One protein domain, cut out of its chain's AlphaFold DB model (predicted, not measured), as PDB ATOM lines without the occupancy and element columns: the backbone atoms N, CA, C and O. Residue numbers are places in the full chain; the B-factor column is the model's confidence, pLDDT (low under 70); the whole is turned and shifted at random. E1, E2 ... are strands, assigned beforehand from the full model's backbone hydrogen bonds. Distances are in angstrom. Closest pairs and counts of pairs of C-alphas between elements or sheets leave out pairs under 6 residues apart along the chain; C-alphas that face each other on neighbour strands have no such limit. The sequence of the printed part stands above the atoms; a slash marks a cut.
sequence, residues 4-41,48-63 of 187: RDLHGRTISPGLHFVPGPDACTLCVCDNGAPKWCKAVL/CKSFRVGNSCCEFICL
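What this domain is: This is residues 4 to 41 and 48 to 63 of the 187 residues of an uncharacterized protein of Cimex lectularius (UniProt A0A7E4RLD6). This is a loose rod with little regular structure: two hairpins, E1-E2 and the smaller E3-E4, follow one another along its length, and the unnamed stretch of residues 4 to 24 loops beside the first. The 54 printed residues have four named strands, E1 to E4 in chain order, in two antiparallel sheets of two, and no named helix; the class is all strand, with 19 residues in named elements. The radius of gyration of the C-alphas is 13.4 A, the spans 44 by 20 by 13 A.

How they stand to each other: From Arg 4, go to residues 16 to 17, which pair antiparallel with residues 27 to 28 of E1, residues 25 to 30. A tight link leads to E2, residues 33 to 39, its hairpin partner at 153 degrees; N 26 and O 38, 2.9 A, are within hydrogen-bond range. E3, residues 51 to 53, and E4, residues 60 to 62, form a hairpin at 149 degrees with a short link; N 61 and O 52, 2.8 A, are within range. E3 and E4 are apart from E1 and E2.

Where its parts are: Find C-alpha 25 at (56.301, 93.500, 113.087); E1 runs 15.5 A from there, E2 17.0 A, E3 6.7 A, and E4 6.4 A to C-alpha 62 at (35.600, 93.561, 103.459).

The domain as a whole: The C-alphas farthest apart, Asn 31 and Lys 49, are 43.9 A apart. Residues 42 to 47 are not printed; C-alphas 41 and 48 are 17.4 A apart. No printed residue is under pLDDT 70.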
ATOM      1  N   ARG A   4      60.086 101.758 123.891       91.75
ATOM      2  CA  ARG A   4      58.825 102.443 123.591       91.75
ATOM      3  C   ARG A   4      58.152 101.812 122.381       91.75
ATOM      4  O   ARG A   4      58.796 101.578 121.365       91.75
ATOM      5  N   ASP A   5      56.865 101.538 122.532       88.56
ATOM      6  CA  ASP A   5      55.973 101.053 121.476       88.56
ATOM      7  C   ASP A   5      55.539 102.198 120.543       88.56
ATOM      8  O   ASP A   5      55.689 103.372 120.897       88.56
ATOM      9  N   LEU A   6      54.924 101.877 119.398       84.31
ATOM     10  CA  LEU A   6      54.389 102.867 118.443       84.31
ATOM     11  C   LEU A   6      53.442 103.897 119.099       84.31
ATOM     12  O   LEU A   6      53.405 105.060 118.712       84.31
ATOM     13  N   HIS A   7      52.717 103.488 120.144       86.12
ATOM     14  CA  HIS A   7      51.796 104.336 120.911       86.12
ATOM     15  C   HIS A   7      52.472 105.093 122.075       86.12
ATOM     16  O   HIS A   7      51.795 105.609 122.961       86.12
ATOM     17  N   GLY A   8      53.809 105.100 122.143       88.12
ATOM     18  CA  GLY A   8      54.587 105.783 123.182       88.12
ATOM     19  C   GLY A   8      54.597 105.094 124.552       88.12
ATOM     20  O   GLY A   8      55.162 105.645 125.501       88.12
ATOM     21  N   ARG A   9      54.003 103.897 124.660       90.12
ATOM     22  CA  ARG A   9      53.950 103.090 125.890       90.12
ATOM     23  C   ARG A   9      55.321 102.513 126.224       90.12
ATOM     24  O   ARG A   9      56.002 102.004 125.336       90.12
ATOM     25  N   THR A  10      55.690 102.558 127.500       93.31
ATOM     26  CA  THR A  10      56.933 101.968 128.007       93.31
ATOM     27  C   THR A  10      56.764 100.461 128.193       93.31
ATOM     28  O   THR A  10      55.838 100.019 128.869       93.31
ATOM     29  N   ILE A  11      57.655  99.679 127.591       93.00
ATOM     30  CA  ILE A  11      57.655  98.217 127.607       93.00
ATOM     31  C   ILE A  11      58.896  97.737 128.360       93.00
ATOM     32  O   ILE A  11      60.022  98.108 128.014       93.00
ATOM     33  N   SER A  12      58.696  96.889 129.368       94.19
ATOM     34  CA  SER A  12      59.790  96.280 130.127       94.19
ATOM     35  C   SER A  12      60.601  95.288 129.275       94.19
ATOM     36  O   SER A  12      60.046  94.653 128.372       94.19
ATOM     37  N   PRO A  13      61.898  95.096 129.573       93.25
ATOM     38  CA  PRO A  13      62.723  94.097 128.898       93.25
ATOM     39  C   PRO A  13      62.114  92.686 128.959       93.25
ATOM     40  O   PRO A  13      61.526  92.296 129.965       93.25
ATOM     41  N   GLY A  14      62.265  91.916 127.882       90.94
ATOM     42  CA  GLY A  14      61.737  90.557 127.727       90.94
ATOM     43  C   GLY A  14      60.308  90.472 127.179       90.94
ATOM     44  O   GLY A  14      59.855  89.379 126.843       90.94
ATOM     45  N   LEU A  15      59.600  91.597 127.042       93.00
ATOM     46  CA  LEU A  15      58.239  91.635 126.501       93.00
ATOM     47  C   LEU A  15      58.213  91.924 124.999       93.00
ATOM     48  O   LEU A  15      59.101  92.581 124.453       93.00
ATOM     49  N   HIS A  16      57.154  91.449 124.344       92.12
ATOM     50  CA  HIS A  16      56.914  91.696 122.928       92.12
ATOM     51  C   HIS A  16      56.253  93.062 122.705       92.12
ATOM     52  O   HIS A  16      55.347  93.439 123.449       92.12
ATOM     53  N   PHE A  17      56.680  93.785 121.672       90.75
ATOM     54  CA  PHE A  17      56.152  95.095 121.295       90.75
ATOM     55  C   PHE A  17      56.333  95.379 119.799       90.75
ATOM     56  O   PHE A  17      57.035  94.638 119.102       90.75
ATOM     57  N   VAL A  18      55.707  96.455 119.315       91.19
ATOM     58  CA  VAL A  18      55.758  96.881 117.915       91.19
ATOM     59  C   VAL A  18      56.607  98.159 117.823       91.19
ATOM     60  O   VAL A  18      56.154  99.244 118.189       91.19
ATOM     61  N   PRO A  19      57.869  98.072 117.365       88.19
ATOM     62  CA  PRO A  19      58.782  99.217 117.399       88.19
ATOM     63  C   PRO A  19      58.509 100.279 116.325       88.19
ATOM     64  O   PRO A  19      59.040 101.381 116.428       88.19
ATOM     65  N   GLY A  20      57.752  99.952 115.274       81.38
ATOM     66  CA  GLY A  20      57.627 100.783 114.076       81.38
ATOM     67  C   GLY A  20      56.187 100.952 113.587       81.38
ATOM     68  O   GLY A  20      55.275 100.331 114.128       81.38
ATOM     69  N   PRO A  21      55.979 101.798 112.563       75.62
ATOM     70  CA  PRO A  21      54.661 102.048 111.976       75.62
ATOM     71  C   PRO A  21      54.088 100.817 111.263       75.62
ATOM     72  O   PRO A  21      52.873 100.700 111.120       75.62
ATOM     73  N   ASP A  22      54.952  99.880 110.863       73.00
ATOM     74  CA  ASP A  22      54.557  98.575 110.347       73.00
ATOM     75  C   ASP A  22      53.983  97.736 111.494       73.00
ATOM     76  O   ASP A  22      54.692  96.965 112.151       73.00
ATOM     77  N   ALA A  23      52.677  97.885 111.730       75.12
ATOM     78  CA  ALA A  23      51.945  97.248 112.825       75.12
ATOM     79  C   ALA A  23      52.107  95.715 112.882       75.12
ATOM     80  O   ALA A  23      51.841  95.099 113.914       75.12
ATOM     81  N   CYS A  24      52.541  95.090 111.782       87.38
ATOM     82  CA  CYS A  24      52.734  93.646 111.663       87.38
ATOM     83  C   CYS A  24      54.139  93.139 111.993       87.38
ATOM     84  O   CYS A  24      54.431  91.969 111.742       87.38
ATOM     85  N   THR A  25      55.003  93.963 112.585       90.25
ATOM     86  CA  THR A  25      56.301  93.500 113.087       90.25
ATOM     87  C   THR A  25      56.292  93.427 114.605       90.25
ATOM     88  O   THR A  25      56.130  94.438 115.284       90.25
ATOM     89  N   LEU A  26      56.509  92.229 115.146       90.69
ATOM     90  CA  LEU A  26      56.586  91.998 116.584       90.69
ATOM     91  C   LEU A  26      58.030  91.694 116.986       90.69
ATOM     92  O   LEU A  26      58.615  90.730 116.494       90.69
ATOM     93  N   CYS A  27      58.584  92.486 117.897       92.69
ATOM     94  CA  CYS A  27      59.941  92.335 118.426       92.69
ATOM     95  C   CYS A  27      59.910  92.156 119.940       92.69
ATOM     96  O   CYS A  27      58.945  92.536 120.592       92.69
ATOM     97  N   VAL A  28      60.981  91.625 120.515       94.50
ATOM     98  CA  VAL A  28      61.183  91.577 121.965       94.50
ATOM     99  C   VAL A  28      62.043  92.757 122.394       94.50
ATOM    100  O   VAL A  28      63.043  93.077 121.750       94.50
ATOM    101  N   CYS A  29      61.658  93.416 123.483       95.06
ATOM    102  CA  CYS A  29      62.458  94.473 124.079       95.06
ATOM    103  C   CYS A  29      63.685  93.881 124.778       95.06
ATOM    104  O   CYS A  29      63.542  93.149 125.754       95.06
ATOM    105  N   ASP A  30      64.888  94.227 124.329       94.94
ATOM    106  CA  ASP A  30      66.131  93.910 125.026       94.94
ATOM    107  C   ASP A  30      66.909  95.197 125.298       94.94
ATOM    108  O   ASP A  30      67.466  95.816 124.392       94.94
ATOM    109  N   ASN A  31      66.933  95.608 126.567       92.00
ATOM    110  CA  ASN A  31      67.714  96.749 127.050       92.00
ATOM    111  C   ASN A  31      67.529  98.050 126.244       92.00
ATOM    112  O   ASN A  31      68.483  98.792 126.022       92.00
ATOM    113  N   GLY A  32      66.292  98.358 125.846       89.69
ATOM    114  CA  GLY A  32      65.956  99.571 125.091       89.69
ATOM    115  C   GLY A  32      66.092  99.433 123.572       89.69
ATOM    116  O   GLY A  32      65.796 100.388 122.859       89.69
ATOM    117  N   ALA A  33      66.487  98.260 123.069       90.69
ATOM    118  CA  ALA A  33      66.548  97.954 121.645       90.69
ATOM    119  C   ALA A  33      65.570  96.821 121.264       90.69
ATOM    120  O   ALA A  33      65.394  95.872 122.033       90.69
ATOM    121  N   PRO A  34      64.945  96.870 120.075       91.94
ATOM    122  CA  PRO A  34      64.178  95.745 119.548       91.94
ATOM    123  C   PRO A  34      65.113  94.613 119.094       91.94
ATOM    124  O   PRO A  34      66.016  94.829 118.285       91.94
ATOM    125  N   LYS A  35      64.882  93.388 119.576       93.56
ATOM    126  CA  LYS A  35      65.558  92.160 119.123       93.56
ATOM    127  C   LYS A  35      64.552  91.061 118.779       93.56
ATOM    128  O   LYS A  35      63.390  91.133 119.162       93.56
ATOM    129  N   TRP A  36      65.008  90.045 118.040       92.62
ATOM    130  CA  TRP A  36      64.214  88.860 117.667       92.62
ATOM    131  C   TRP A  36      62.872  89.212 117.006       92.62
ATOM    132  O   TRP A  36      61.816  88.698 117.371       92.62
ATOM    133  N   CYS A  37      62.921  90.133 116.046       91.94
ATOM    134  CA  CYS A  37      61.749  90.599 115.319       91.94
ATOM    135  C   CYS A  37      61.224  89.542 114.346       91.94
ATOM    136  O   CYS A  37      61.998  88.921 113.616       91.94
ATOM    137  N   LYS A  38      59.902  89.392 114.293       91.12
ATOM    138  CA  LYS A  38      59.203  88.555 113.314       91.12
ATOM    139  C   LYS A  38      58.066  89.324 112.654       91.12
ATOM    140  O   LYS A  38      57.395  90.127 113.303       91.12
ATOM    141  N   ALA A  39      57.840  89.032 111.378       90.12
ATOM    142  CA  ALA A  39      56.651  89.482 110.672       90.12
ATOM    143  C   ALA A  39      55.466  88.578 111.035       90.12
ATOM    144  O   ALA A  39      55.591  87.352 111.074       90.12
ATOM    145  N   VAL A  40      54.320  89.187 111.306       88.94
ATOM    146  CA  VAL A  40      53.050  88.494 111.509       88.94
ATOM    147  C   VAL A  40      52.362  88.381 110.153       88.94
ATOM    148  O   VAL A  40      52.040  89.391 109.532       88.94
ATOM    149  N   LEU A  41      52.149  87.150 109.688       87.94
ATOM    150  CA  LEU A  41      51.308  86.874 108.525       87.94
ATOM    151  C   LEU A  41      49.898  86.543 109.000       87.94
ATOM    152  O   LEU A  41      49.704  85.626 109.797       87.94
ATOM    153  N   CYS A  48      34.915  86.437 102.659       78.25
ATOM    154  CA  CYS A  48      35.171  87.764 102.114       78.25
ATOM    155  C   CYS A  48      35.890  87.643 100.765       78.25
ATOM    156  O   CYS A  48      37.052  87.238 100.694       78.25
ATOM    157  N   LYS A  49      35.196  87.974  99.673       78.38
ATOM    158  CA  LYS A  49      35.699  87.838  98.296       78.38
ATOM    159  C   LYS A  49      36.687  88.948  97.944       78.38
ATOM    160  O   LYS A  49      37.647  88.715  97.210       78.38
ATOM    161  N   SER A  50      36.464  90.148  98.472       82.50
ATOM    162  CA  SER A  50      37.339  91.306  98.332       82.50
ATOM    163  C   SER A  50      37.598  91.956  99.689       82.50
ATOM    164  O   SER A  50      36.675  92.271 100.438       82.50
ATOM    165  N   PHE A  51      38.872  92.177 100.015       86.12
ATOM    166  CA  PHE A  51      39.285  92.785 101.277       86.12
ATOM    167  C   PHE A  51      40.390  93.823 101.061       86.12
ATOM    168  O   PHE A  51      41.202  93.720 100.142       86.12
ATOM    169  N   ARG A  52      40.433  94.820 101.947       86.50
ATOM    170  CA  ARG A  52      41.575  95.723 102.140       86.50
ATOM    171  C   ARG A  52      42.118  95.523 103.542       86.50
ATOM    172  O   ARG A  52      41.366  95.217 104.465       86.50
ATOM    173  N   VAL A  53      43.418  95.717 103.692       86.81
ATOM    174  CA  VAL A  53      44.068  95.721 105.001       86.81
ATOM    175  C   VAL A  53      43.818  97.079 105.661       86.81
ATOM    176  O   VAL A  53      43.909  98.113 104.997       86.81
ATOM    177  N   GLY A  54      43.422  97.056 106.930       83.56
ATOM    178  CA  GLY A  54      43.195  98.232 107.761       83.56
ATOM    179  C   GLY A  54      44.490  98.840 108.300       83.56
ATOM    180  O   GLY A  54      45.578  98.608 107.773       83.56
ATOM    181  N   ASN A  55      44.360  99.629 109.365       79.62
ATOM    182  CA  ASN A  55      45.492 100.323 109.986       79.62
ATOM    183  C   ASN A  55      46.145  99.478 111.088       79.62
ATOM    184  O   ASN A  55      47.305  99.702 111.435       79.62
ATOM    185  N   SER A  56      45.408  98.519 111.650       83.69
ATOM    186  CA  SER A  56      45.930  97.547 112.605       83.69
ATOM    187  C   SER A  56      46.400  96.275 111.898       83.69
ATOM    188  O   SER A  56      45.856  95.857 110.874       83.69
ATOM    189  N   CYS A  57      47.400  95.602 112.470       84.38
ATOM    190  CA  CYS A  57      47.812  94.301 111.959       84.38
ATOM    191  C   CYS A  57      46.668  93.285 112.058       84.38
ATOM    192  O   CYS A  57      45.969  93.233 113.070       84.38
ATOM    193  N   CYS A  58      46.495  92.481 111.009       86.75
ATOM    194  CA  CYS A  58      45.382  91.544 110.832       86.75
ATOM    195  C   CYS A  58      43.984  92.184 110.806       86.75
ATOM    196  O   CYS A  58      42.985  91.479 110.943       86.75
ATOM    197  N   GLU A  59      43.887  93.497 110.611       88.06
ATOM    198  CA  GLU A  59      42.609  94.142 110.357       88.06
ATOM    199  C   GLU A  59      42.262  93.979 108.878       88.06
ATOM    200  O   GLU A  59      42.918  94.546 108.005       88.06
ATOM    201  N   PHE A  60      41.245  93.177 108.587       88.06
ATOM    202  CA  PHE A  60      40.720  93.012 107.238       88.06
ATOM    203  C   PHE A  60      39.358  93.686 107.155       88.06
ATOM    204  O   PHE A  60      38.457  93.382 107.933       88.06
ATOM    205  N   ILE A  61      39.212  94.598 106.203       87.19
ATOM    206  CA  ILE A  61      37.954  95.279 105.918       87.19
ATOM    207  C   ILE A  61      37.422  94.717 104.605       87.19
ATOM    208  O   ILE A  61      38.060  94.872 103.560       87.19
ATOM    209  N   CYS A  62      36.259  94.079 104.651       88.00
ATOM    210  CA  CYS A  62      35.600  93.561 103.459       88.00
ATOM    211  C   CYS A  62      35.087  94.703 102.574       88.00
ATOM    212  O   CYS A  62      34.504  95.666 103.069       88.00
ATOM    213  N   LEU A  63      35.335  94.613 101.265       81.62
ATOM    214  CA  LEU A  63      34.805  95.534 100.251       81.62
ATOM    215  C   LEU A  63      33.665  94.914  99.438       81.62
ATOM    216  O   LEU A  63      33.256  95.497  98.437       81.62
TER     217      LEU A  63